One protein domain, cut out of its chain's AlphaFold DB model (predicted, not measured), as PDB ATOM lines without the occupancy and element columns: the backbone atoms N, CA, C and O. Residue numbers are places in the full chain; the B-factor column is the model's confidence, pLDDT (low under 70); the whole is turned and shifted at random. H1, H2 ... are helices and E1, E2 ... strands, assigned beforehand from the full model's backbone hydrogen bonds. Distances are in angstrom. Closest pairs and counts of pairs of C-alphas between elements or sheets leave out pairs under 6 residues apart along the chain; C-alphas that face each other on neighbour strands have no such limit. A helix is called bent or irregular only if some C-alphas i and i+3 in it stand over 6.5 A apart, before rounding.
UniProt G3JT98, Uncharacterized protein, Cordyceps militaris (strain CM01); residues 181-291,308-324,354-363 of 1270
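This is residues 181 to 291, 308 to 324 and 354 to 363 of the 1270 residues of an uncharacterized protein of Cordyceps militaris (strain CM01) (UniProt G3JT98). One long helix, H2, makes the length of the model, with the shorter H1 running back beside part of it in a helical hairpin; a small two-strand ribbon, E1 and E2, packs near the middle of H2, and the short H3 sits at the end of H1. The long stretch 203 to 243 winds between H1 and H2, and residues 275 to 280 stick out. The printed part has 138 residues, with under half in named elements: H1, H2, E1, H3, E2 in chain order, mostly helix, with the sheet E1 - E2 antiparallel. It is compact, radius of gyration of the C-alphas 16.3 A, yet elongated, spanning 56 by 34 by 25 A.

Start with H1, residues 187 to 202, which touches H2, residues 244 to 275, through residues 258 to 269 of H2 alone; C-alphas 197 and 261 are closest, 7.3 A, at a shallow tilt of 14 degrees, opposite ways. H2 has a kink of 25 degrees near residue 263. Look next at E1, residues 310 to 312: its Thr 312 and Ile 259 of H2 have the closest C-alphas, 5.4 A apart. E1 is antiparallel to E2, residues 361 to 363, with N 312 and O 361 within hydrogen-bond range at 3.0 A. H3, residues 316 to 323, touches residues 201 to 202 of H1 alone, C-alphas 316 and 201 being closest at 5.4 A, at a steep tilt of 64 degrees. O i to N i+4 pairs are within range in 10 of 12 for H1, 26 of 28 for H2 and 0 of 4 for H3, where 4 of 5 O i to N i+3 pairs are.

Find C-alpha 187 at (100.070, 152.124, 173.869); H1 runs 22.8 A from there. H2 runs 46.0 A from C-alpha 244 at (139.954, 142.710, 159.583). E1 is 7.3 A long, H3 12.7 A and E2 6.4 A, ending at C-alpha 363, (125.153, 139.261, 166.182). H3 is irregular, but only just: C-alphas 317 and 320 are 6.7 A apart.

The farthest C-alphas, of Arg 241 and Lys 280, are 57.4 A apart. Residues 292 to 307 and 325 to 353 are not printed; the C-alpha gaps are 12.3 A from 291 to 308 and 15.0 A from 324 to 354. The link from H1 to H2 is long. Mean pLDDT of the printed part is 87.0; residues 277 to 280, 290 to 291, 308 to 309 and 320 to 324 are under 70.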
ATOM      1  N   GLY A 181     105.603 169.643 173.969       85.50
ATOM      2  CA  GLY A 181     105.891 168.260 174.363       85.50
ATOM      3  C   GLY A 181     104.641 167.369 174.365       85.50
ATOM      4  O   GLY A 181     103.560 167.789 173.942       85.50
ATOM      5  N   VAL A 182     104.776 166.127 174.834       83.38
ATOM      6  CA  VAL A 182     103.659 165.168 174.903       83.38
ATOM      7  C   VAL A 182     103.353 164.791 176.343       83.38
ATOM      8  O   VAL A 182     104.130 164.094 176.978       83.38
ATOM      9  N   GLU A 183     102.179 165.187 176.826       76.19
ATOM     10  CA  GLU A 183     101.720 164.854 178.180       76.19
ATOM     11  C   GLU A 183     101.123 163.432 178.248       76.19
ATOM     12  O   GLU A 183     101.424 162.680 179.173       76.19
ATOM     13  N   ASP A 184     100.356 163.011 177.232       81.88
ATOM     14  CA  ASP A 184      99.600 161.742 177.194       81.88
ATOM     15  C   ASP A 184     100.075 160.769 176.086       81.88
ATOM     16  O   ASP A 184      99.422 160.588 175.056       81.88
ATOM     17  N   LEU A 185     101.208 160.081 176.288       87.12
ATOM     18  CA  LEU A 185     101.599 158.942 175.437       87.12
ATOM     19  C   LEU A 185     100.778 157.684 175.768       87.12
ATOM     20  O   LEU A 185     100.740 157.239 176.915       87.12
ATOM     21  N   THR A 186     100.183 157.055 174.746       90.19
ATOM     22  CA  THR A 186      99.417 155.800 174.876       90.19
ATOM     23  C   THR A 186     100.163 154.575 174.321       90.19
ATOM     24  O   THR A 186     101.118 154.701 173.554       90.19
ATOM     25  N   ASP A 187      99.653 153.357 174.577       91.75
ATOM     26  CA  ASP A 187     100.070 152.124 173.869       91.75
ATOM     27  C   ASP A 187     100.083 152.279 172.327       91.75
ATOM     28  O   ASP A 187     100.804 151.556 171.635       91.75
ATOM     29  N   SER A 188      99.260 153.169 171.756       93.38
ATOM     30  CA  SER A 188      99.200 153.419 170.309       93.38
ATOM     31  C   SER A 188     100.367 154.289 169.835       93.38
ATOM     32  O   SER A 188     100.986 153.993 168.808       93.38
ATOM     33  N   ASP A 189     100.703 155.319 170.615       93.06
ATOM     34  CA  ASP A 189     101.826 156.229 170.382       93.06
ATOM     35  C   ASP A 189     103.156 155.508 170.549       93.06
ATOM     36  O   ASP A 189     104.000 155.584 169.664       93.06
ATOM     37  N   MET A 190     103.304 154.688 171.588       93.69
ATOM     38  CA  MET A 190     104.500 153.866 171.775       93.69
ATOM     39  C   MET A 190     104.684 152.863 170.629       93.69
ATOM     40  O   MET A 190     105.784 152.705 170.097       93.69
ATOM     41  N   ARG A 191     103.594 152.268 170.121       95.50
ATOM     42  CA  ARG A 191     103.636 151.457 168.889       95.50
ATOM     43  C   ARG A 191     103.933 152.283 167.632       95.50
ATOM     44  O   ARG A 191     104.384 151.695 166.653       95.50
ATOM     45  N   ARG A 192     103.663 153.597 167.601       95.56
ATOM     46  CA  ARG A 192     104.094 154.504 166.518       95.56
ATOM     47  C   ARG A 192     105.592 154.774 166.631       95.56
ATOM     48  O   ARG A 192     106.297 154.440 165.688       95.56
ATOM     49  N   LEU A 193     106.054 155.258 167.778       95.81
ATOM     50  CA  LEU A 193     107.451 155.603 168.040       95.81
ATOM     51  C   LEU A 193     108.387 154.421 167.755       95.81
ATOM     52  O   LEU A 193     109.319 154.579 166.977       95.81
ATOM     53  N   LEU A 194     108.069 153.206 168.220       96.69
ATOM     54  CA  LEU A 194     108.848 152.005 167.886       96.69
ATOM     55  C   LEU A 194     108.903 151.720 166.372       96.69
ATOM     56  O   LEU A 194     109.950 151.356 165.839       96.69
ATOM     57  N   ARG A 195     107.795 151.915 165.641       96.56
ATOM     58  CA  ARG A 195     107.795 151.799 164.168       96.56
ATOM     59  C   ARG A 195     108.589 152.910 163.491       96.56
ATOM     60  O   ARG A 195     108.994 152.707 162.352       96.56
ATOM     61  N   ASP A 196     108.768 154.056 164.135       96.88
ATOM     62  CA  ASP A 196     109.522 155.182 163.596       96.88
ATOM     63  C   ASP A 196     111.023 155.015 163.875       96.88
ATOM     64  O   ASP A 196     111.793 155.134 162.928       96.88
ATOM     65  N   ILE A 197     111.434 154.550 165.064       97.19
ATOM     66  CA  ILE A 197     112.805 154.066 165.358       97.19
ATOM     67  C   ILE A 197     113.235 153.017 164.312       97.19
ATOM     68  O   ILE A 197     114.261 153.159 163.648       97.19
ATOM     69  N   ILE A 198     112.378 152.022 164.045       96.88
ATOM     70  CA  ILE A 198     112.593 150.997 163.003       96.88
ATOM     71  C   ILE A 198     112.723 151.594 161.581       96.88
ATOM     72  O   ILE A 198     113.254 150.933 160.686       96.88
ATOM     73  N   LYS A 199     112.258 152.824 161.324       97.19
ATOM     74  CA  LYS A 199     112.486 153.533 160.050       97.19
ATOM     75  C   LYS A 199     113.768 154.361 160.070       97.19
ATOM     76  O   LYS A 199     114.454 154.352 159.053       97.19
ATOM     77  N   PHE A 200     114.106 155.028 161.178       97.56
ATOM     78  CA  PHE A 200     115.382 155.739 161.341       97.56
ATOM     79  C   PHE A 200     116.556 154.794 161.065       97.56
ATOM     80  O   PHE A 200     117.349 155.056 160.159       97.56
ATOM     81  N   GLN A 201     116.573 153.613 161.689       96.38
ATOM     82  CA  GLN A 201     117.630 152.625 161.448       96.38
ATOM     83  C   GLN A 201     117.628 152.074 160.008       96.38
ATOM     84  O   GLN A 201     118.688 151.859 159.426       96.38
ATOM     85  N   GLN A 202     116.460 151.917 159.366       95.81
ATOM     86  CA  GLN A 202     116.386 151.553 157.937       95.81
ATOM     87  C   GLN A 202     116.817 152.680 156.980       95.81
ATOM     88  O   GLN A 202     117.029 152.418 155.798       95.81
ATOM     89  N   LEU A 203     116.933 153.917 157.467       95.69
ATOM     90  CA  LEU A 203     117.555 155.051 156.779       95.69
ATOM     91  C   LEU A 203     119.037 155.219 157.166       95.69
ATOM     92  O   LEU A 203     119.691 156.140 156.677       95.69
ATOM     93  N   GLY A 204     119.562 154.326 158.015       95.50
ATOM     94  CA  GLY A 204     120.902 154.388 158.590       95.50
ATOM     95  C   GLY A 204     121.110 155.580 159.512       95.50
ATOM     96  O   GLY A 204     122.181 156.170 159.478       95.50
ATOM     97  N   ILE A 205     120.095 155.960 160.285       97.19
ATOM     98  CA  ILE A 205     120.207 156.909 161.393       97.19
ATOM     99  C   ILE A 205     120.058 156.077 162.674       97.19
ATOM    100  O   ILE A 205     119.014 155.454 162.871       97.19
ATOM    101  N   LEU A 206     121.115 156.018 163.483       95.50
ATOM    102  CA  LEU A 206     121.193 155.282 164.752       95.50
ATOM    103  C   LEU A 206     121.394 156.263 165.911       95.50
ATOM    104  O   LEU A 206     121.773 157.409 165.667       95.50
ATOM    105  N   GLN A 207     121.225 155.797 167.152       92.81
ATOM    106  CA  GLN A 207     121.538 156.563 168.366       92.81
ATOM    107  C   GLN A 207     120.742 157.881 168.419       92.81
ATOM    108  O   GLN A 207     121.280 158.977 168.537       92.81
ATOM    109  N   ILE A 208     119.422 157.773 168.273       93.44
ATOM    110  CA  ILE A 208     118.498 158.905 168.076       93.44
ATOM    111  C   ILE A 208     117.903 159.455 169.386       93.44
ATOM    112  O   ILE A 208     116.734 159.831 169.415       93.44
ATOM    113  N   ASP A 209     118.705 159.445 170.457       90.56
ATOM    114  CA  ASP A 209     118.387 159.899 171.825       90.56
ATOM    115  C   ASP A 209     116.928 159.653 172.263       90.56
ATOM    116  O   ASP A 209     116.120 160.572 172.423       90.56
ATOM    117  N   VAL A 210     116.547 158.376 172.397       92.81
ATOM    118  CA  VAL A 210     115.149 158.003 172.665       92.81
ATOM    119  C   VAL A 210     114.761 158.322 174.114       92.81
ATOM    120  O   VAL A 210     114.928 157.504 175.020       92.81
ATOM    121  N   ASN A 211     114.203 159.516 174.302       89.44
ATOM    122  CA  ASN A 211     113.673 160.040 175.558       89.44
ATOM    123  C   ASN A 211     112.369 160.825 175.297       89.44
ATOM    124  O   ASN A 211     112.176 161.391 174.221       89.44
ATOM    125  N   GLU A 212     111.461 160.859 176.276       89.00
ATOM    126  CA  GLU A 212     110.150 161.513 176.167       89.00
ATOM    127  C   GLU A 212     110.288 163.033 176.001       89.00
ATOM    128  O   GLU A 212     109.540 163.645 175.238       89.00
ATOM    129  N   THR A 213     111.300 163.631 176.634       88.00
ATOM    130  CA  THR A 213     111.628 165.059 176.503       88.00
ATOM    131  C   THR A 213     111.973 165.466 175.067       88.00
ATOM    132  O   THR A 213     111.706 166.600 174.676       88.00
ATOM    133  N   GLN A 214     112.479 164.533 174.251       91.06
ATOM    134  CA  GLN A 214     112.810 164.756 172.840       91.06
ATOM    135  C   GLN A 214     111.600 164.573 171.901       91.06
ATOM    136  O   GLN A 214     111.758 164.559 170.675       91.06
ATOM    137  N   LEU A 215     110.382 164.420 172.442       93.56
ATOM    138  CA  LEU A 215     109.151 164.243 171.672       93.56
ATOM    139  C   LEU A 215     108.325 165.532 171.611       93.56
ATOM    140  O   LEU A 215     107.558 165.853 172.515       93.56
ATOM    141  N   ILE A 216     108.389 166.222 170.474       93.06
ATOM    142  CA  ILE A 216     107.557 167.394 170.177       93.06
ATOM    143  C   ILE A 216     106.419 166.970 169.247       93.06
ATOM    144  O   ILE A 216     106.645 166.403 168.175       93.06
ATOM    145  N   GLY A 217     105.171 167.194 169.667       89.88
ATOM    146  CA  GLY A 217     103.981 166.771 168.915       89.88
ATOM    147  C   GLY A 217     103.926 165.263 168.612       89.88
ATOM    148  O   GLY A 217     103.363 164.856 167.594       89.88
ATOM    149  N   GLY A 218     104.544 164.426 169.454       91.25
ATOM    150  CA  GLY A 218     104.587 162.973 169.269       91.25
ATOM    151  C   GLY A 218     105.623 162.472 168.261       91.25
ATOM    152  O   GLY A 218     105.448 161.354 167.758       91.25
ATOM    153  N   LYS A 219     106.660 163.275 167.973       94.94
ATOM    154  CA  LYS A 219     107.796 162.953 167.096       94.94
ATOM    155  C   LYS A 219     109.138 163.384 167.694       94.94
ATOM    156  O   LYS A 219     109.202 164.413 168.357       94.94
ATOM    157  N   PHE A 220     110.206 162.680 167.329       95.88
ATOM    158  CA  PHE A 220     111.585 163.038 167.674       95.88
ATOM    159  C   PHE A 220     111.979 164.427 167.143       95.88
ATOM    160  O   PHE A 220     111.715 164.753 165.976       95.88
ATOM    161  N   CYS A 221     112.602 165.243 167.998       94.44
ATOM    162  CA  CYS A 221     113.064 166.593 167.669       94.44
ATOM    163  C   CYS A 221     114.590 166.765 167.663       94.44
ATOM    164  O   CYS A 221     115.076 167.682 166.990       94.44
ATOM    165  N   ASP A 222     115.334 165.917 168.374       94.06
ATOM    166  CA  ASP A 222     116.779 166.027 168.570       94.06
ATOM    167  C   ASP A 222     117.536 164.866 167.920       94.06
ATOM    168  O   ASP A 222     117.069 163.732 167.934       94.06
ATOM    169  N   PHE A 223     118.697 165.166 167.334       96.75
ATOM    170  CA  PHE A 223     119.592 164.172 166.732       96.75
ATOM    171  C   PHE A 223     121.068 164.536 166.968       96.75
ATOM    172  O   PHE A 223     121.932 164.192 166.163       96.75
ATOM    173  N   SER A 224     121.374 165.253 168.058       93.88
ATOM    174  CA  SER A 224     122.733 165.734 168.351       93.88
ATOM    175  C   SER A 224     123.761 164.659 168.721       93.88
ATOM    176  O   SER A 224     124.936 164.979 168.820       93.88
ATOM    177  N   ILE A 225     123.355 163.395 168.860       92.31
ATOM    178  CA  ILE A 225     124.260 162.237 169.007       92.31
ATOM    179  C   ILE A 225     124.033 161.170 167.916       92.31
ATOM    180  O   ILE A 225     124.486 160.034 168.040       92.31
ATOM    181  N   ALA A 226     123.307 161.512 166.841       95.50
ATOM    182  CA  ALA A 226     122.794 160.527 165.894       95.50
ATOM    183  C   ALA A 226     123.826 160.080 164.844       95.50
ATOM    184  O   ALA A 226     124.105 160.770 163.853       95.50
ATOM    185  N   VAL A 227     124.312 158.850 165.005       94.81
ATOM    186  CA  VAL A 227     125.239 158.182 164.086       94.81
ATOM    187  C   VAL A 227     124.539 157.905 162.748       94.81
ATOM    188  O   VAL A 227     123.804 156.932 162.575       94.81
ATOM    189  N   THR A 228     124.770 158.789 161.773       95.56
ATOM    190  CA  THR A 228     124.163 158.717 160.433       95.56
ATOM    191  C   THR A 228     125.123 158.095 159.415       95.56
ATOM    192  O   THR A 228     126.186 158.644 159.142       95.56
ATOM    193  N   ILE A 229     124.739 156.980 158.790       93.62
ATOM    194  CA  ILE A 229     125.495 156.299 157.726       93.62
ATOM    195  C   ILE A 229     125.606 157.219 156.486       93.62
ATOM    196  O   ILE A 229     124.581 157.750 156.045       93.62
ATOM    197  N   PRO A 230     126.789 157.372 155.857       92.88
ATOM    198  CA  PRO A 230     128.057 156.754 156.239       92.88
ATOM    199  C   PRO A 230     128.693 157.460 157.445       92.88
ATOM    200  O   PRO A 230     128.622 158.683 157.543       92.88
ATOM    201  N   HIS A 231     129.320 156.712 158.346       92.00
ATOM    202  CA  HIS A 231     129.994 157.218 159.551       92.00
ATOM    203  C   HIS A 231     131.259 156.398 159.806       92.00
ATOM    204  O   HIS A 231     131.240 155.204 159.525       92.00
ATOM    205  N   PHE A 232     132.334 156.974 160.351       88.94
ATOM    206  CA  PHE A 232     133.584 156.221 160.564       88.94
ATOM    207  C   PHE A 232     133.378 154.984 161.464       88.94
ATOM    208  O   PHE A 232     133.910 153.926 161.153       88.94
ATOM    209  N   ILE A 233     132.494 155.077 162.469       87.69
ATOM    210  CA  ILE A 233     132.060 153.943 163.318       87.69
ATOM    211  C   ILE A 233     131.373 152.813 162.515       87.69
ATOM    212  O   ILE A 233     131.475 151.649 162.872       87.69
ATOM    213  N   THR A 234     130.649 153.131 161.433       90.00
ATOM    214  CA  THR A 234     129.690 152.198 160.793       90.00
ATOM    215  C   THR A 234     129.973 151.875 159.328       90.00
ATOM    216  O   THR A 234     129.217 151.152 158.674       90.00
ATOM    217  N   SER A 235     131.012 152.482 158.762       90.31
ATOM    218  CA  SER A 235     131.287 152.512 157.324       90.31
ATOM    219  C   SER A 235     132.789 152.328 157.093       90.31
ATOM    220  O   SER A 235     133.476 153.299 156.771       90.31
ATOM    221  N   PRO A 236     133.320 151.099 157.271       89.19
ATOM    222  CA  PRO A 236     134.751 150.812 157.140       89.19
ATOM    223  C   PRO A 236     135.327 151.207 155.771       89.19
ATOM    224  O   PRO A 236     136.509 151.511 155.666       89.19
ATOM    225  N   GLU A 237     134.501 151.305 154.724       86.62
ATOM    226  CA  GLU A 237     134.910 151.828 153.415       86.62
ATOM    227  C   GLU A 237     135.413 153.286 153.427       86.62
ATOM    228  O   GLU A 237     136.035 153.712 152.456       86.62
ATOM    229  N   LEU A 238     135.162 154.054 154.497       86.94
ATOM    230  CA  LEU A 238     135.725 155.396 154.676       86.94
ATOM    231  C   LEU A 238     137.227 155.362 155.010       86.94
ATOM    232  O   LEU A 238     137.916 156.351 154.770       86.94
ATOM    233  N   ASN A 239     137.745 154.243 155.531       86.69
ATOM    234  CA  ASN A 239     139.166 154.049 155.805       86.69
ATOM    235  C   ASN A 239     139.650 152.687 155.255       86.69
ATOM    236  O   ASN A 239     139.590 151.677 155.955       86.69
ATOM    237  N   PRO A 240     140.208 152.639 154.031       85.75
ATOM    238  CA  PRO A 240     140.677 151.395 153.414       85.75
ATOM    239  C   PRO A 240     141.949 150.803 154.057       85.75
ATOM    240  O   PRO A 240     142.494 149.841 153.521       85.75
ATOM    241  N   ARG A 241     142.453 151.369 155.168       88.31
ATOM    242  CA  ARG A 241     143.611 150.859 155.928       88.31
ATOM    243  C   ARG A 241     143.233 150.068 157.190       88.31
ATOM    244  O   ARG A 241     144.129 149.632 157.903       88.31
ATOM    245  N   LEU A 242     141.943 149.911 157.494       87.38
ATOM    246  CA  LEU A 242     141.485 149.140 158.658       87.38
ATOM    247  C   LEU A 242     141.847 147.653 158.514       87.38
ATOM    248  O   LEU A 242     141.650 147.062 157.450       87.38
ATOM    249  N   THR A 243     142.332 147.034 159.593       90.31
ATOM    250  CA  THR A 243     142.551 145.578 159.644       90.31
ATOM    251  C   THR A 243     141.212 144.826 159.718       90.31
ATOM    252  O   THR A 243     140.200 145.421 160.098       90.31
ATOM    253  N   PRO A 244     141.165 143.515 159.404       89.94
ATOM    254  CA  PRO A 244     139.954 142.710 159.583       89.94
ATOM    255  C   PRO A 244     139.380 142.790 161.005       89.94
ATOM    256  O   PRO A 244     138.165 142.901 161.164       89.94
ATOM    257  N   ASP A 245     140.243 142.825 162.023       85.69
ATOM    258  CA  ASP A 245     139.842 142.916 163.432       85.69
ATOM    259  C   ASP A 245     139.247 144.291 163.764       85.69
ATOM    260  O   ASP A 245     138.204 144.378 164.408       85.69
ATOM    261  N   MET A 246     139.831 145.377 163.238       85.44
ATOM    262  CA  MET A 246     139.237 146.716 163.340       85.44
ATOM    263  C   MET A 246     137.865 146.770 162.657       85.44
ATOM    264  O   MET A 246     136.935 147.359 163.196       85.44
ATOM    265  N   VAL A 247     137.696 146.125 161.498       89.19
ATOM    266  CA  VAL A 247     136.390 146.042 160.819       89.19
ATOM    267  C   VAL A 247     135.371 145.240 161.644       89.19
ATOM    268  O   VAL A 247     134.196 145.605 161.657       89.19
ATOM    269  N   ALA A 248     135.800 144.205 162.371       87.25
ATOM    270  CA  ALA A 248     134.943 143.467 163.301       87.25
ATOM    271  C   ALA A 248     134.538 144.314 164.526       87.25
ATOM    272  O   ALA A 248     133.369 144.305 164.906       87.25
ATOM    273  N   LEU A 249     135.453 145.116 165.085       86.12
ATOM    274  CA  LEU A 249     135.144 146.080 166.152       86.12
ATOM    275  C   LEU A 249     134.145 147.155 165.689       86.12
ATOM    276  O   LEU A 249     133.201 147.474 166.409       86.12
ATOM    277  N   LEU A 250     134.275 147.654 164.454       89.50
ATOM    278  CA  LEU A 250     133.275 148.553 163.864       89.50
ATOM    279  C   LEU A 250     131.919 147.858 163.638       89.50
ATOM    280  O   LEU A 250     130.874 148.500 163.762       89.50
ATOM    281  N   GLU A 251     131.891 146.551 163.344       90.75
ATOM    282  CA  GLU A 251     130.637 145.787 163.319       90.75
ATOM    283  C   GLU A 251     130.002 145.688 164.719       90.75
ATOM    284  O   GLU A 251     128.792 145.910 164.834       90.75
ATOM    285  N   TYR A 252     130.799 145.436 165.764       89.56
ATOM    286  CA  TYR A 252     130.347 145.423 167.161       89.56
ATOM    287  C   TYR A 252     129.752 146.775 167.586       89.56
ATOM    288  O   TYR A 252     128.599 146.826 168.012       89.56
ATOM    289  N   GLU A 253     130.470 147.887 167.404       89.25
ATOM    290  CA  GLU A 253     129.970 149.216 167.794       89.25
ATOM    291  C   GLU A 253     128.740 149.627 166.971       89.25
ATOM    292  O   GLU A 253     127.763 150.150 167.510       89.25
ATOM    293  N   THR A 254     128.691 149.281 165.678       91.75
ATOM    294  CA  THR A 254     127.472 149.468 164.869       91.75
ATOM    295  C   THR A 254     126.288 148.670 165.429       91.75
ATOM    296  O   THR A 254     125.150 149.149 165.372       91.75
ATOM    297  N   PHE A 255     126.517 147.470 165.976       92.81
ATOM    298  CA  PHE A 255     125.477 146.674 166.630       92.81
ATOM    299  C   PHE A 255     125.044 147.307 167.954       92.81
ATOM    300  O   PHE A 255     123.843 147.420 168.203       92.81
ATOM    301  N   GLN A 256     125.994 147.799 168.756       89.50
ATOM    302  CA  GLN A 256     125.725 148.455 170.033       89.50
ATOM    303  C   GLN A 256     124.903 149.746 169.845       89.50
ATOM    304  O   GLN A 256     123.830 149.876 170.437       89.50
ATOM    305  N   CYS A 257     125.297 150.644 168.930       90.56
ATOM    306  CA  CYS A 257     124.483 151.809 168.545       90.56
ATOM    307  C   CYS A 257     123.073 151.403 168.070       90.56
ATOM    308  O   CYS A 257     122.095 152.086 168.367       90.56
ATOM    309  N   SER A 258     122.952 150.279 167.351       92.81
ATOM    310  CA  SER A 258     121.670 149.790 166.821       92.81
ATOM    311  C   SER A 258     120.761 149.146 167.875       92.81
ATOM    312  O   SER A 258     119.541 149.175 167.711       92.81
ATOM    313  N   ILE A 259     121.301 148.528 168.931       91.62
ATOM    314  CA  ILE A 259     120.483 147.925 169.996       91.62
ATOM    315  C   ILE A 259     120.093 148.954 171.064       91.62
ATOM    316  O   ILE A 259     118.973 148.914 171.579       91.62
ATOM    317  N   ASN A 260     120.958 149.943 171.302       89.88
ATOM    318  CA  ASN A 260     120.752 151.010 172.278       89.88
ATOM    319  C   ASN A 260     119.495 151.857 172.021       89.88
ATOM    320  O   ASN A 260     118.822 152.210 172.986       89.88
ATOM    321  N   ASP A 261     119.103 152.114 170.765       93.94
ATOM    322  CA  ASP A 261     117.829 152.796 170.457       93.94
ATOM    323  C   ASP A 261     116.603 152.036 171.010       93.94
ATOM    324  O   ASP A 261     115.620 152.641 171.443       93.94
ATOM    325  N   PHE A 262     116.648 150.698 171.008       93.81
ATOM    326  CA  PHE A 262     115.552 149.856 171.500       93.81
ATOM    327  C   PHE A 262     115.555 149.742 173.026       93.81
ATOM    328  O   PHE A 262     114.486 149.790 173.632       93.81
ATOM    329  N   TYR A 263     116.730 149.682 173.659       89.56
ATOM    330  CA  TYR A 263     116.830 149.753 175.119       89.56
ATOM    331  C   TYR A 263     116.453 151.128 175.672       89.56
ATOM    332  O   TYR A 263     115.779 151.205 176.697       89.56
ATOM    333  N   ALA A 264     116.803 152.212 174.980       89.81
ATOM    334  CA  ALA A 264     116.364 153.555 175.337       89.81
ATOM    335  C   ALA A 264     114.835 153.705 175.200       89.81
ATOM    336  O   ALA A 264     114.204 154.252 176.102       89.81
ATOM    337  N   PHE A 265     114.215 153.119 174.165       94.06
ATOM    338  CA  PHE A 265     112.752 153.016 174.059       94.06
ATOM    339  C   PHE A 265     112.121 152.228 175.222       94.06
ATOM    340  O   PHE A 265     111.158 152.703 175.825       94.06
ATOM    341  N   ASP A 266     112.653 151.051 175.562       91.19
ATOM    342  CA  ASP A 266     112.105 150.215 176.641       91.19
ATOM    343  C   ASP A 266     112.285 150.871 178.022       91.19
ATOM    344  O   ASP A 266     111.367 150.860 178.844       91.19
ATOM    345  N   ARG A 267     113.408 151.562 178.246       86.62
ATOM    346  CA  ARG A 267     113.626 152.418 179.418       86.62
ATOM    347  C   ARG A 267     112.670 153.611 179.454       86.62
ATOM    348  O   ARG A 267     112.136 153.904 180.514       86.62
ATOM    349  N   MET A 268     112.394 154.269 178.327       89.19
ATOM    350  CA  MET A 268     111.410 155.360 178.250       89.19
ATOM    351  C   MET A 268     110.006 154.876 178.657       89.19
ATOM    352  O   MET A 268     109.303 155.568 179.390       89.19
ATOM    353  N   VAL A 269     109.622 153.653 178.266       89.06
ATOM    354  CA  VAL A 269     108.374 153.004 178.717       89.06
ATOM    355  C   VAL A 269     108.384 152.741 180.224       89.06
ATOM    356  O   VAL A 269     107.408 153.065 180.902       89.06
ATOM    357  N   THR A 270     109.468 152.172 180.760       85.56
ATOM    358  CA  THR A 270     109.591 151.873 182.196       85.56
ATOM    359  C   THR A 270     109.590 153.143 183.046       85.56
ATOM    360  O   THR A 270     108.800 153.230 183.986       85.56
ATOM    361  N   ASN A 271     110.387 154.153 182.690       81.69
ATOM    362  CA  ASN A 271     110.458 155.428 183.404       81.69
ATOM    363  C   ASN A 271     109.097 156.137 183.402       81.69
ATOM    364  O   ASN A 271     108.647 156.589 184.452       81.69
ATOM    365  N   ARG A 272     108.391 156.168 182.261       83.19
ATOM    366  CA  ARG A 272     107.040 156.743 182.187       83.19
ATOM    367  C   ARG A 272     106.042 155.976 183.062       83.19
ATOM    368  O   ARG A 272     105.274 156.592 183.795       83.19
ATOM    369  N   ASN A 273     106.051 154.643 183.014       85.56
ATOM    370  CA  ASN A 273     105.185 153.818 183.863       85.56
ATOM    371  C   ASN A 273     105.434 154.048 185.362       85.56
ATOM    372  O   ASN A 273     104.481 154.004 186.136       85.56
ATOM    373  N   TYR A 274     106.688 154.302 185.748       80.19
ATOM    374  CA  TYR A 274     107.081 154.597 187.123       80.19
ATOM    375  C   TYR A 274     106.652 156.011 187.567       80.19
ATOM    376  O   TYR A 274     105.923 156.163 188.545       80.19
ATOM    377  N   LEU A 275     107.006 157.052 186.802       74.44
ATOM    378  CA  LEU A 275     106.652 158.449 187.110       74.44
ATOM    379  C   LEU A 275     105.133 158.676 187.213       74.44
ATOM    380  O   LEU A 275     104.671 159.510 187.993       74.44
ATOM    381  N   TYR A 276     104.341 157.911 186.455       75.06
ATOM    382  CA  TYR A 276     102.881 157.989 186.459       75.06
ATOM    383  C   TYR A 276     102.189 156.826 187.198       75.06
ATOM    384  O   TYR A 276     101.041 156.485 186.885       75.06
ATOM    385  N   GLU A 277     102.834 156.249 188.221       62.66
ATOM    386  CA  GLU A 277     102.210 155.260 189.108       62.66
ATOM    387  C   GLU A 277     100.835 155.734 189.619       62.66
ATOM    388  O   GLU A 277     100.659 156.858 190.102       62.66
ATOM    389  N   GLY A 278      99.820 154.878 189.467       60.12
ATOM    390  CA  GLY A 278      98.408 155.203 189.713       60.12
ATOM    391  C   GLY A 278      97.579 155.532 188.461       60.12
ATOM    392  O   GLY A 278      96.359 155.667 188.572       60.12
ATOM    393  N   GLN A 279      98.171 155.605 187.259       61.53
ATOM    394  CA  GLN A 279      97.383 155.564 186.019       61.53
ATOM    395  C   GLN A 279      96.588 154.248 185.910       61.53
ATOM    396  O   GLN A 279      97.074 153.171 186.246       61.53
ATOM    397  N   LYS A 280      95.355 154.320 185.386       58.84
ATOM    398  CA  LYS A 280      94.409 153.180 185.325       58.84
ATOM    399  C   LYS A 280      94.887 151.985 184.487       58.84
ATOM    400  O   LYS A 280      94.275 150.921 184.559       58.84
ATOM    401  N   LYS A 281      95.920 152.162 183.662       78.94
ATOM    402  CA  LYS A 281      96.572 151.097 182.902       78.94
ATOM    403  C   LYS A 281      98.004 151.529 182.537       78.94
ATOM    404  O   LYS A 281      98.125 152.518 181.820       78.94
ATOM    405  N   PRO A 282      99.057 150.801 182.951       84.44
ATOM    406  CA  PRO A 282     100.415 151.066 182.481       84.44
ATOM    407  C   PRO A 282     100.574 150.715 180.994       84.44
ATOM    408  O   PRO A 282      99.853 149.874 180.439       84.44
ATOM    409  N   ILE A 283     101.552 151.347 180.353       88.00
ATOM    410  CA  ILE A 283     101.976 151.074 178.981       88.00
ATOM    411  C   ILE A 283     102.594 149.676 178.904       88.00
ATOM    412  O   ILE A 283     103.388 149.272 179.751       88.00
ATOM    413  N   SER A 284     102.225 148.943 177.854       89.00
ATOM    414  CA  SER A 284     102.495 147.508 177.677       89.00
ATOM    415  C   SER A 284     103.358 147.183 176.450       89.00
ATOM    416  O   SER A 284     103.410 146.038 175.994       89.00
ATOM    417  N   VAL A 285     103.974 148.201 175.850       91.25
ATOM    418  CA  VAL A 285     104.713 148.104 174.586       91.25
ATOM    419  C   VAL A 285     106.200 148.039 174.885       91.25
ATOM    420  O   VAL A 285     106.741 149.024 175.357       91.25
ATOM    421  N   LEU A 286     106.845 146.924 174.549       89.50
ATOM    422  CA  LEU A 286     108.303 146.801 174.554       89.50
ATOM    423  C   LEU A 286     108.816 146.486 173.139       89.50
ATOM    424  O   LEU A 286     108.101 145.888 172.324       89.50
ATOM    425  N   ALA A 287     110.042 146.909 172.850       90.19
ATOM    426  CA  ALA A 287     110.791 146.651 171.632       90.19
ATOM    427  C   ALA A 287     111.482 145.284 171.679       90.19
ATOM    428  O   ALA A 287     111.427 144.530 170.698       90.19
ATOM    429  N   LEU A 288     112.097 144.957 172.819       84.44
ATOM    430  CA  LEU A 288     112.833 143.717 173.046       84.44
ATOM    431  C   LEU A 288     112.122 142.816 174.079       84.44
ATOM    432  O   LEU A 288     111.229 143.259 174.806       84.44
ATOM    433  N   PRO A 289     112.448 141.509 174.134       72.88
ATOM    434  CA  PRO A 289     111.984 140.646 175.214       72.88
ATOM    435  C   PRO A 289     112.588 141.096 176.557       72.88
ATOM    436  O   PRO A 289     113.745 141.524 176.573       72.88
ATOM    437  N   PRO A 290     111.885 140.921 177.692       55.94
ATOM    438  CA  PRO A 290     112.501 141.056 179.009       55.94
ATOM    439  C   PRO A 290     113.790 140.224 179.099       55.94
ATOM    440  O   PRO A 290     113.804 139.061 178.693       55.94
ATOM    441  N   HIS A 291     114.854 140.837 179.626       48.94
ATOM    442  CA  HIS A 291     116.232 140.318 179.690       48.94
ATOM    443  C   HIS A 291     117.003 140.224 178.358       48.94
ATOM    444  O   HIS A 291     118.091 139.660 178.349       48.94
ATOM    445  N   ALA A 308     124.434 132.410 172.493       54.06
ATOM    446  CA  ALA A 308     123.100 132.994 172.620       54.06
ATOM    447  C   ALA A 308     122.988 134.204 171.667       54.06
ATOM    448  O   ALA A 308     123.623 135.225 171.922       54.06
ATOM    449  N   PRO A 309     122.229 134.120 170.558       66.38
ATOM    450  CA  PRO A 309     122.255 135.153 169.528       66.38
ATOM    451  C   PRO A 309     121.432 136.381 169.942       66.38
ATOM    452  O   PRO A 309     120.195 136.357 169.920       66.38
ATOM    453  N   VAL A 310     122.127 137.470 170.275       82.94
ATOM    454  CA  VAL A 310     121.531 138.801 170.460       82.94
ATOM    455  C   VAL A 310     121.073 139.339 169.097       82.94
ATOM    456  O   VAL A 310     121.655 139.009 168.059       82.94
ATOM    457  N   PHE A 311     120.003 140.140 169.063       89.44
ATOM    458  CA  PHE A 311     119.486 140.699 167.813       89.44
ATOM    459  C   PHE A 311     118.928 142.116 167.955       89.44
ATOM    460  O   PHE A 311     118.305 142.455 168.958       89.44
ATOM    461  N   THR A 312     119.051 142.903 166.888       91.75
ATOM    462  CA  THR A 312     118.317 144.163 166.703       91.75
ATOM    463  C   THR A 312     117.122 143.940 165.775       91.75
ATOM    464  O   THR A 312     117.036 142.949 165.037       91.75
ATOM    465  N   LEU A 313     116.176 144.882 165.756       92.75
ATOM    466  CA  LEU A 313     115.033 144.811 164.839       92.75
ATOM    467  C   LEU A 313     115.381 145.197 163.388       92.75
ATOM    468  O   LEU A 313     114.565 144.941 162.501       92.75
ATOM    469  N   VAL A 314     116.565 145.772 163.137       92.88
ATOM    470  CA  VAL A 314     117.017 146.256 161.821       92.88
ATOM    471  C   VAL A 314     118.522 146.035 161.638       92.88
ATOM    472  O   VAL A 314     119.308 146.357 162.520       92.88
ATOM    473  N   ASP A 315     118.931 145.556 160.462       91.88
ATOM    474  CA  ASP A 315     120.322 145.616 159.986       91.88
ATOM    475  C   ASP A 315     120.547 146.914 159.171       91.88
ATOM    476  O   ASP A 315     120.206 146.948 157.979       91.88
ATOM    477  N   PRO A 316     121.069 148.005 159.771       90.50
ATOM    478  CA  PRO A 316     121.148 149.316 159.119       90.50
ATOM    479  C   PRO A 316     122.180 149.340 157.986       90.50
ATOM    480  O   PRO A 316     122.069 150.123 157.043       90.50
ATOM    481  N   ARG A 317     123.156 148.427 158.018       84.88
ATOM    482  CA  ARG A 317     124.240 148.308 157.031       84.88
ATOM    483  C   ARG A 317     123.710 147.990 155.629       84.88
ATOM    484  O   ARG A 317     124.336 148.333 154.624       84.88
ATOM    485  N   ARG A 318     122.501 147.415 155.544       84.62
ATOM    486  CA  ARG A 318     121.782 147.134 154.287       84.62
ATOM    487  C   ARG A 318     121.314 148.387 153.545       84.62
ATOM    488  O   ARG A 318     120.898 148.261 152.393       84.62
ATOM    489  N   LEU A 319     121.432 149.581 154.138       80.38
ATOM    490  CA  LEU A 319     121.136 150.863 153.486       80.38
ATOM    491  C   LEU A 319     121.832 151.013 152.123       80.38
ATOM    492  O   LEU A 319     121.238 151.548 151.190       80.38
ATOM    493  N   LYS A 320     123.062 150.500 151.983       64.56
ATOM    494  CA  LYS A 320     123.866 150.582 150.748       64.56
ATOM    495  C   LYS A 320     123.098 150.070 149.518       64.56
ATOM    496  O   LYS A 320     123.077 150.730 148.481       64.56
ATOM    497  N   ALA A 321     122.349 148.975 149.670       56.41
ATOM    498  CA  ALA A 321     121.538 148.377 148.606       56.41
ATOM    499  C   ALA A 321     120.298 149.209 148.195       56.41
ATOM    500  O   ALA A 321     119.641 148.876 147.210       56.41
ATOM    501  N   LEU A 322     119.963 150.276 148.932       54.41
ATOM    502  CA  LEU A 322     118.891 151.224 148.598       54.41
ATOM    503  C   LEU A 322     119.401 152.468 147.847       54.41
ATOM    504  O   LEU A 322     118.586 153.174 147.251       54.41
ATOM    505  N   PHE A 323     120.715 152.723 147.863       60.62
ATOM    506  CA  PHE A 323     121.356 153.878 147.221       60.62
ATOM    507  C   PHE A 323     122.278 153.520 146.048       60.62
ATOM    508  O   PHE A 323     122.563 154.397 145.231       60.62
ATOM    509  N   GLU A 324     122.704 152.259 145.900       49.06
ATOM    510  CA  GLU A 324     123.317 151.808 144.646       49.06
ATOM    511  C   GLU A 324     122.372 152.088 143.455       49.06
ATOM    512  O   GLU A 324     121.217 151.644 143.469       49.06
ATOM    513  N   LEU A 354     111.021 151.882 152.328       92.19
ATOM    514  CA  LEU A 354     111.297 151.177 153.583       92.19
ATOM    515  C   LEU A 354     110.459 149.893 153.703       92.19
ATOM    516  O   LEU A 354     109.334 149.798 153.193       92.19
ATOM    517  N   MET A 355     111.013 148.893 154.384       90.19
ATOM    518  CA  MET A 355     110.363 147.612 154.633       90.19
ATOM    519  C   MET A 355     109.422 147.721 155.837       90.19
ATOM    520  O   MET A 355     109.779 148.244 156.890       90.19
ATOM    521  N   ALA A 356     108.215 147.164 155.708       87.50
ATOM    522  CA  ALA A 356     107.261 147.073 156.820       87.50
ATOM    523  C   ALA A 356     107.684 146.052 157.897       87.50
ATOM    524  O   ALA A 356     107.177 146.082 159.016       87.50
ATOM    525  N   LYS A 357     108.587 145.135 157.534       88.31
ATOM    526  CA  LYS A 357     109.286 144.182 158.401       88.31
ATOM    527  C   LYS A 357     110.707 144.016 157.840       88.31
ATOM    528  O   LYS A 357     110.880 143.182 156.950       88.31
ATOM    529  N   PRO A 358     111.682 144.852 158.238       92.06
ATOM    530  CA  PRO A 358     113.073 144.648 157.844       92.06
ATOM    531  C   PRO A 358     113.623 143.323 158.399       92.06
ATOM    532  O   PRO A 358     113.058 142.771 159.348       92.06
ATOM    533  N   PRO A 359     114.715 142.791 157.822       88.81
ATOM    534  CA  PRO A 359     115.430 141.683 158.434       88.81
ATOM    535  C   PRO A 359     116.050 142.139 159.762       88.81
ATOM    536  O   PRO A 359     116.692 143.188 159.826       88.81
ATOM    537  N   ARG A 360     115.887 141.311 160.798       91.50
ATOM    538  CA  ARG A 360     116.673 141.416 162.033       91.50
ATOM    539  C   ARG A 360     118.146 141.192 161.722       91.50
ATOM    540  O   ARG A 360     118.473 140.308 160.924       91.50
ATOM    541  N   TRP A 361     119.009 141.927 162.402       92.38
ATOM    542  CA  TRP A 361     120.421 141.590 162.487       92.38
ATOM    543  C   TRP A 361     120.617 140.704 163.711       92.38
ATOM    544  O   TRP A 361     120.191 141.069 164.801       92.38
ATOM    545  N   TYR A 362     121.229 139.541 163.519       90.62
ATOM    546  CA  TYR A 362     121.708 138.685 164.599       90.62
ATOM    547  C   TYR A 362     123.222 138.860 164.709       90.62
ATOM    548  O   TYR A 362     123.909 138.718 163.696       90.62
ATOM    549  N   TYR A 363     123.720 139.167 165.905       87.12
ATOM    550  CA  TYR A 363     125.153 139.261 166.182       87.12
ATOM    551  C   TYR A 363     125.610 137.989 166.903       87.12
ATOM    552  O   TYR A 363     124.994 137.554 167.881       87.12
TER     553      TYR A 363